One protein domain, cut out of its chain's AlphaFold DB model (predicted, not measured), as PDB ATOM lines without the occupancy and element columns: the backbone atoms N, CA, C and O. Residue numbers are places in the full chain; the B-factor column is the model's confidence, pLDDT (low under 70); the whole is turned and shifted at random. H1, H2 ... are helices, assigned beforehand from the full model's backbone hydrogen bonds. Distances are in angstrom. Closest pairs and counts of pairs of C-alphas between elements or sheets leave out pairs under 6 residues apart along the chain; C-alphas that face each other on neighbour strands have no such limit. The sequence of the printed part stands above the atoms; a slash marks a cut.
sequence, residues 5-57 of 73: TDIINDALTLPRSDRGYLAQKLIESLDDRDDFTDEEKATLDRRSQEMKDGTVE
ATOM      1  N   THR A   5     -28.260  21.662 -24.097       94.19
ATOM      2  CA  THR A   5     -28.207  23.119 -23.947       94.19
ATOM      3  C   THR A   5     -28.421  23.562 -22.501       94.19
ATOM      4  O   THR A   5     -27.687  24.426 -22.029       94.19
ATOM      5  N   ASP A   6     -29.364  22.951 -21.783       94.25
ATOM      6  CA  ASP A   6     -29.615  23.272 -20.372       94.25
ATOM      7  C   ASP A   6     -28.396  22.916 -19.506       94.25
ATOM      8  O   ASP A   6     -27.939  23.733 -18.713       94.25
ATOM      9  N   ILE A   7     -27.788  21.748 -19.744       93.50
ATOM     10  CA  ILE A   7     -26.581  21.297 -19.031       93.50
ATOM     11  C   ILE A   7     -25.394  22.236 -19.288       93.50
ATOM     12  O   ILE A   7     -24.641  22.556 -18.367       93.50
ATOM     13  N   ILE A   8     -25.219  22.692 -20.532       94.62
ATOM     14  CA  ILE A   8     -24.166  23.653 -20.884       94.62
ATOM     15  C   ILE A   8     -24.394  24.980 -20.160       94.62
ATOM     16  O   ILE A   8     -23.454  25.525 -19.583       94.62
ATOM     17  N   ASN A   9     -25.625  25.493 -20.173       94.31
ATOM     18  CA  ASN A   9     -25.952  26.751 -19.509       94.31
ATOM     19  C   ASN A   9     -25.655  26.669 -18.011       94.31
ATOM     20  O   ASN A   9     -24.956  27.537 -17.488       94.31
ATOM     21  N   ASP A  10     -26.080  25.593 -17.350       94.38
ATOM     22  CA  ASP A  10     -25.814  25.372 -15.930       94.38
ATOM     23  C   ASP A  10     -24.306  25.288 -15.650       94.38
ATOM     24  O   ASP A  10     -23.796  25.980 -14.766       94.38
ATOM     25  N   ALA A  11     -23.556  24.532 -16.458       94.88
ATOM     26  CA  ALA A  11     -22.106  24.419 -16.330       94.88
ATOM     27  C   ALA A  11     -21.390  25.772 -16.480       94.88
ATOM     28  O   ALA A  11     -20.419  26.045 -15.773       94.88
ATOM     29  N   LEU A  12     -21.865  26.649 -17.368       96.00
ATOM     30  CA  LEU A  12     -21.272  27.972 -17.579       96.00
ATOM     31  C   LEU A  12     -21.503  28.934 -16.405       96.00
ATOM     32  O   LEU A  12     -20.708  29.861 -16.233       96.00
ATOM     33  N   THR A  13     -22.520  28.697 -15.568       96.75
ATOM     34  CA  THR A  13     -22.756  29.499 -14.352       96.75
ATOM     35  C   THR A  13     -21.817  29.158 -13.193       96.75
ATOM     36  O   THR A  13     -21.663  29.962 -12.273       96.75
ATOM     37  N   LEU A  14     -21.152  27.999 -13.231       96.44
ATOM     38  CA  LEU A  14     -20.263  27.554 -12.158       96.44
ATOM     39  C   LEU A  14     -19.017  28.452 -12.026       96.44
ATOM     40  O   LEU A  14     -18.549  29.014 -13.024       96.44
ATOM     41  N   PRO A  15     -18.403  28.542 -10.831       97.75
ATOM     42  CA  PRO A  15     -17.080  29.135 -10.654       97.75
ATOM     43  C   PRO A  15     -16.027  28.515 -11.582       97.75
ATOM     44  O   PRO A  15     -16.104  27.347 -11.959       97.75
ATOM     45  N   ARG A  16     -14.989  29.283 -11.941       94.06
ATOM     46  CA  ARG A  16     -13.947  28.831 -12.883       94.06
ATOM     47  C   ARG A  16     -13.273  27.519 -12.456       94.06
ATOM     48  O   ARG A  16     -12.993  26.696 -13.323       94.06
ATOM     49  N   SER A  17     -12.991  27.353 -11.163       93.50
ATOM     50  CA  SER A  17     -12.415  26.122 -10.603       93.50
ATOM     51  C   SER A  17     -13.295  24.912 -10.895       93.50
ATOM     52  O   SER A  17     -12.813  23.888 -11.369       93.50
ATOM     53  N   ASP A  18     -14.595  25.078 -10.688       96.00
ATOM     54  CA  ASP A  18     -15.579  24.004 -10.737       96.00
ATOM     55  C   ASP A  18     -15.889  23.641 -12.188       96.00
ATOM     56  O   ASP A  18     -16.005  22.464 -12.519       96.00
ATOM     57  N   ARG A  19     -15.895  24.633 -13.091       96.56
ATOM     58  CA  ARG A  19     -15.909  24.387 -14.542       96.56
ATOM     59  C   ARG A  19     -14.688  23.603 -15.001       96.56
ATOM     60  O   ARG A  19     -14.825  22.711 -15.829       96.56
ATOM     61  N   GLY A  20     -13.506  23.934 -14.480       92.56
ATOM     62  CA  GLY A  20     -12.274  23.206 -14.787       92.56
ATOM     63  C   GLY A  20     -12.351  21.748 -14.340       92.56
ATOM     64  O   GLY A  20     -12.046  20.850 -15.119       92.56
ATOM     65  N   TYR A  21     -12.835  21.516 -13.120       93.56
ATOM     66  CA  TYR A  21     -13.052  20.174 -12.587       93.56
ATOM     67  C   TYR A  21     -14.096  19.384 -13.394       93.56
ATOM     68  O   TYR A  21     -13.851  18.237 -13.762       93.56
ATOM     69  N   LEU A  22     -15.234  20.002 -13.726       94.94
ATOM     70  CA  LEU A  22     -16.269  19.381 -14.555       94.94
ATOM     71  C   LEU A  22     -15.739  19.026 -15.949       94.94
ATOM     72  O   LEU A  22     -15.964  17.916 -16.420       94.94
ATOM     73  N   ALA A  23     -15.004  19.937 -16.593       94.19
ATOM     74  CA  ALA A  23     -14.391  19.684 -17.892       94.19
ATOM     75  C   ALA A  23     -13.415  18.502 -17.836       94.19
ATOM     76  O   ALA A  23     -13.464  17.640 -18.707       94.19
ATOM     77  N   GLN A  24     -12.585  18.416 -16.790       90.62
ATOM     78  CA  GLN A  24     -11.696  17.275 -16.584       90.62
ATOM     79  C   GLN A  24     -12.484  15.961 -16.474       90.62
ATOM     80  O   GLN A  24     -12.146  15.000 -17.153       90.62
ATOM     81  N   LYS A  25     -13.554  15.920 -15.672       92.69
ATOM     82  CA  LYS A  25     -14.370  14.705 -15.512       92.69
ATOM     83  C   LYS A  25     -15.085  14.291 -16.793       92.69
ATOM     84  O   LYS A  25     -15.198  13.101 -17.063       92.69
ATOM     85  N   LEU A  26     -15.534  15.257 -17.591       91.50
ATOM     86  CA  LEU A  26     -16.116  14.981 -18.903       91.50
ATOM     87  C   LEU A  26     -15.071  14.414 -19.870       91.50
ATOM     88  O   LEU A  26     -15.367  13.442 -20.552       91.50
ATOM     89  N   ILE A  27     -13.851  14.960 -19.893       87.94
ATOM     90  CA  ILE A  27     -12.746  14.414 -20.699       87.94
ATOM     91  C   ILE A  27     -12.420  12.981 -20.262       87.94
ATOM     92  O   ILE A  27     -12.404  12.092 -21.103       87.94
ATOM     93  N   GLU A  28     -12.259  12.742 -18.956       84.31
ATOM     94  CA  GLU A  28     -12.022  11.399 -18.402       84.31
ATOM     95  C   GLU A  28     -13.142  10.415 -18.780       84.31
ATOM     96  O   GLU A  28     -12.866   9.259 -19.063       84.31
ATOM     97  N   SER A  29     -14.402  10.866 -18.831       86.12
ATOM     98  CA  SER A  29     -15.531  10.012 -19.234       86.12
ATOM     99  C   SER A  29     -15.583   9.686 -20.730       86.12
ATOM    100  O   SER A  29     -16.333   8.800 -21.126       86.12
ATOM    101  N   LEU A  30     -14.850  10.434 -21.560       83.00
ATOM    102  CA  LEU A  30     -14.740  10.202 -23.003       83.00
ATOM    103  C   LEU A  30     -13.521   9.343 -23.355       83.00
ATOM    104  O   LEU A  30     -13.492   8.745 -24.432       83.00
ATOM    105  N   ASP A  31     -12.530   9.277 -22.465       74.94
ATOM    106  CA  ASP A  31     -11.396   8.363 -22.565       74.94
ATOM    107  C   ASP A  31     -11.834   6.937 -22.179       74.94
ATOM    108  O   ASP A  31     -11.425   6.375 -21.172       74.94
ATOM    109  N   ASP A  32     -12.642   6.311 -23.042       59.94
ATOM    110  CA  ASP A  32     -12.961   4.867 -23.013       59.94
ATOM    111  C   ASP A  32     -11.756   3.988 -23.435       59.94
ATOM    112  O   ASP A  32     -11.872   2.774 -23.624       59.94
ATOM    113  N   ARG A  33     -10.581   4.591 -23.651       61.00
ATOM    114  CA  ARG A  33      -9.361   3.893 -24.060       61.00
ATOM    115  C   ARG A  33      -8.503   3.603 -22.835       61.00
ATOM    116  O   ARG A  33      -7.608   4.371 -22.505       61.00
ATOM    117  N   ASP A  34      -8.746   2.445 -22.227       59.12
ATOM    118  CA  ASP A  34      -7.898   1.889 -21.161       59.12
ATOM    119  C   ASP A  34      -6.456   1.587 -21.629       59.12
ATOM    120  O   ASP A  34      -5.577   1.349 -20.804       59.12
ATOM    121  N   ASP A  35      -6.168   1.650 -22.935       70.81
ATOM    122  CA  ASP A  35      -4.830   1.431 -23.474       70.81
ATOM    123  C   ASP A  35      -4.518   2.316 -24.689       70.81
ATOM    124  O   ASP A  35      -5.313   2.447 -25.623       70.81
ATOM    125  N   PHE A  36      -3.298   2.860 -24.713       75.69
ATOM    126  CA  PHE A  36      -2.685   3.368 -25.941       75.69
ATOM    127  C   PHE A  36      -2.547   2.223 -26.954       75.69
ATOM    128  O   PHE A  36      -2.069   1.134 -26.607       75.69
ATOM    129  N   THR A  37      -2.898   2.481 -28.213       83.38
ATOM    130  CA  THR A  37      -2.563   1.588 -29.332       83.38
ATOM    131  C   THR A  37      -1.046   1.393 -29.431       83.38
ATOM    132  O   THR A  37      -0.268   2.230 -28.969       83.38
ATOM    133  N   ASP A  38      -0.595   0.307 -30.060       84.38
ATOM    134  CA  ASP A  38       0.843   0.046 -30.234       84.38
ATOM    135  C   ASP A  38       1.557   1.184 -30.990       84.38
ATOM    136  O   ASP A  38       2.705   1.513 -30.692       84.38
ATOM    137  N   GLU A  39       0.860   1.839 -31.923       87.69
ATOM    138  CA  GLU A  39       1.372   3.001 -32.656       87.69
ATOM    139  C   GLU A  39       1.504   4.246 -31.762       87.69
ATOM    140  O   GLU A  39       2.511   4.963 -31.823       87.69
ATOM    141  N   GLU A  40       0.524   4.495 -30.888       86.31
ATOM    142  CA  GLU A  40       0.588   5.569 -29.892       86.31
ATOM    143  C   GLU A  40       1.724   5.311 -28.888       86.31
ATOM    144  O   GLU A  40       2.503   6.226 -28.612       86.31
ATOM    145  N   LYS A  41       1.896   4.066 -28.417       87.56
ATOM    146  CA  LYS A  41       3.010   3.659 -27.537       87.56
ATOM    147  C   LYS A  41       4.363   3.889 -28.209       87.56
ATOM    148  O   LYS A  41       5.202   4.596 -27.657       87.56
ATOM    149  N   ALA A  42       4.544   3.399 -29.437       91.00
ATOM    150  CA  ALA A  42       5.777   3.597 -30.200       91.00
ATOM    151  C   ALA A  42       6.087   5.087 -30.436       91.00
ATOM    152  O   ALA A  42       7.242   5.517 -30.380       91.00
ATOM    153  N   THR A  43       5.053   5.901 -30.665       93.12
ATOM    154  CA  THR A  43       5.196   7.353 -30.814       93.12
ATOM    155  C   THR A  43       5.633   8.019 -29.514       93.12
ATOM    156  O   THR A  43       6.517   8.881 -29.542       93.12
ATOM    157  N   LEU A  44       5.034   7.644 -28.382       90.06
ATOM    158  CA  LEU A  44       5.394   8.167 -27.064       90.06
ATOM    159  C   LEU A  44       6.824   7.780 -26.678       90.06
ATOM    160  O   LEU A  44       7.579   8.646 -26.234       90.06
ATOM    161  N   ASP A  45       7.224   6.532 -26.923       92.31
ATOM    162  CA  ASP A  45       8.584   6.052 -26.667       92.31
ATOM    163  C   ASP A  45       9.612   6.807 -27.510       92.31
ATOM    164  O   ASP A  45      10.590   7.336 -26.973       92.31
ATOM    165  N   ARG A  46       9.359   6.950 -28.820       94.25
ATOM    166  CA  ARG A  46      10.218   7.734 -29.718       94.25
ATOM    167  C   ARG A  46      10.358   9.175 -29.229       94.25
ATOM    168  O   ARG A  46      11.475   9.663 -29.094       94.25
ATOM    169  N   ARG A  47       9.246   9.849 -28.915       91.69
ATOM    170  CA  ARG A  47       9.265  11.237 -28.417       91.69
ATOM    171  C   ARG A  47       9.980  11.358 -27.074       91.69
ATOM    172  O   ARG A  47      10.694  12.331 -26.847       91.69
ATOM    173  N   SER A  48       9.806  10.387 -26.176       91.06
ATOM    174  CA  SER A  48      10.538  10.359 -24.910       91.06
ATOM    175  C   SER A  48      12.036  10.226 -25.137       91.06
ATOM    176  O   SER A  48      12.801  10.852 -24.403       91.06
ATOM    177  N   GLN A  49      12.452   9.416 -26.109       93.56
ATOM    178  CA  GLN A  49      13.859   9.236 -26.431       93.56
ATOM    179  C   GLN A  49      14.453  10.511 -27.036       93.56
ATOM    180  O   GLN A  49      15.467  10.979 -26.529       93.56
ATOM    181  N   GLU A  50      13.754  11.133 -27.990       94.19
ATOM    182  CA  GLU A  50      14.143  12.410 -28.609       94.19
ATOM    183  C   GLU A  50      14.321  13.543 -27.584       94.19
ATOM    184  O   GLU A  50      15.171  14.418 -27.737       94.19
ATOM    185  N   MET A  51      13.511  13.554 -26.520       90.62
ATOM    186  CA  MET A  51      13.674  14.512 -25.421       90.62
ATOM    187  C   MET A  51      14.885  14.186 -24.536       90.62
ATOM    188  O   MET A  51      15.544  15.095 -24.041       90.62
ATOM    189  N   LYS A  52      15.176  12.898 -24.305       90.50
ATOM    190  CA  LYS A  52      16.294  12.454 -23.451       90.50
ATOM    191  C   LYS A  52      17.651  12.637 -24.119       90.50
ATOM    192  O   LYS A  52      18.616  12.954 -23.432       90.50
ATOM    193  N   ASP A  53      17.731  12.394 -25.422       94.75
ATOM    194  CA  ASP A  53      18.965  12.535 -26.198       94.75
ATOM    195  C   ASP A  53      19.185  13.957 -26.740       94.75
ATOM    196  O   ASP A  53      20.250  14.246 -27.285       94.75
ATOM    197  N   GLY A  54      18.215  14.855 -26.536       91.06
ATOM    198  CA  GLY A  54      18.301  16.256 -26.939       91.06
ATOM    199  C   GLY A  54      18.042  16.492 -28.427       91.06
ATOM    200  O   GLY A  54      18.311  17.588 -28.915       91.06
ATOM    201  N   THR A  55      17.511  15.498 -29.149       93.88
ATOM    202  CA  THR A  55      17.051  15.650 -30.539       93.88
ATOM    203  C   THR A  55      15.966  16.718 -30.662       93.88
ATOM    204  O   THR A  55      15.887  17.410 -31.678       93.88
ATOM    205  N   VAL A  56      15.138  16.879 -29.628       90.12
ATOM    206  CA  VAL A  56      14.139  17.949 -29.547       90.12
ATOM    207  C   VAL A  56      14.352  18.811 -28.310       90.12
ATOM    208  O   VAL A  56      14.660  18.311 -27.229       90.12
ATOM    209  N   GLU A  57      14.134  20.116 -28.460       88.25
ATOM    210  CA  GLU A  57      14.147  21.064 -27.347       88.25
ATOM    211  C   GLU A  57      12.716  21.232 -26.803       88.25
ATOM    212  O   GLU A  57      11.844  21.758 -27.505       88.25
TER     213      GLU A  57
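What this domain is: This is residues 5 to 57 of the 73 residues of an uncharacterized protein of Verrucomicrobiales bacterium (UniProt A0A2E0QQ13). Three helices are strung out in an open zigzag: H2 folds back beside H1 after a tight turn, and the bare link of residues 31 to 37 spans a wide gap to H3, like the floor of a U whose sides are H2 and H3. The 53 printed residues hold named helices H1, H2, H3 in that order and no named strand: the class is all helix. The whole is extended, with a radius of gyration of the C-alphas of 17.8 A and spans of 48 by 25 by 14 A.

How they stand to each other: Start with H1, residues 5 to 13, and H2, residues 16 to 30: they form a helical hairpin, at a steep tilt of 40 degrees, opposite ways. They only just touch, with 3 pairs of C-alphas within 8 A; H2 does so with residues 19 to 22 alone, and the closest C-alphas, of Ala 11 and Arg 19, are 6.4 A apart. H3, residues 38 to 52, is apart from both. In H1, H2 and H3, every O i to N i+4 pair is within hydrogen-bond range.

Where its parts are: Find C-alpha 5 at (-28.207, 23.119, -23.947), where H1 begins. H2 measures 21.2 A and H3 20.9 A, ending at C-alpha 52, (16.294, 12.454, -23.451).

The domain as a whole: The farthest C-alphas, of Asp 6 and Asp 53, are 50.1 A apart. The printed part has no cut and no long link; pLDDT is under 70 at residues 32 to 34.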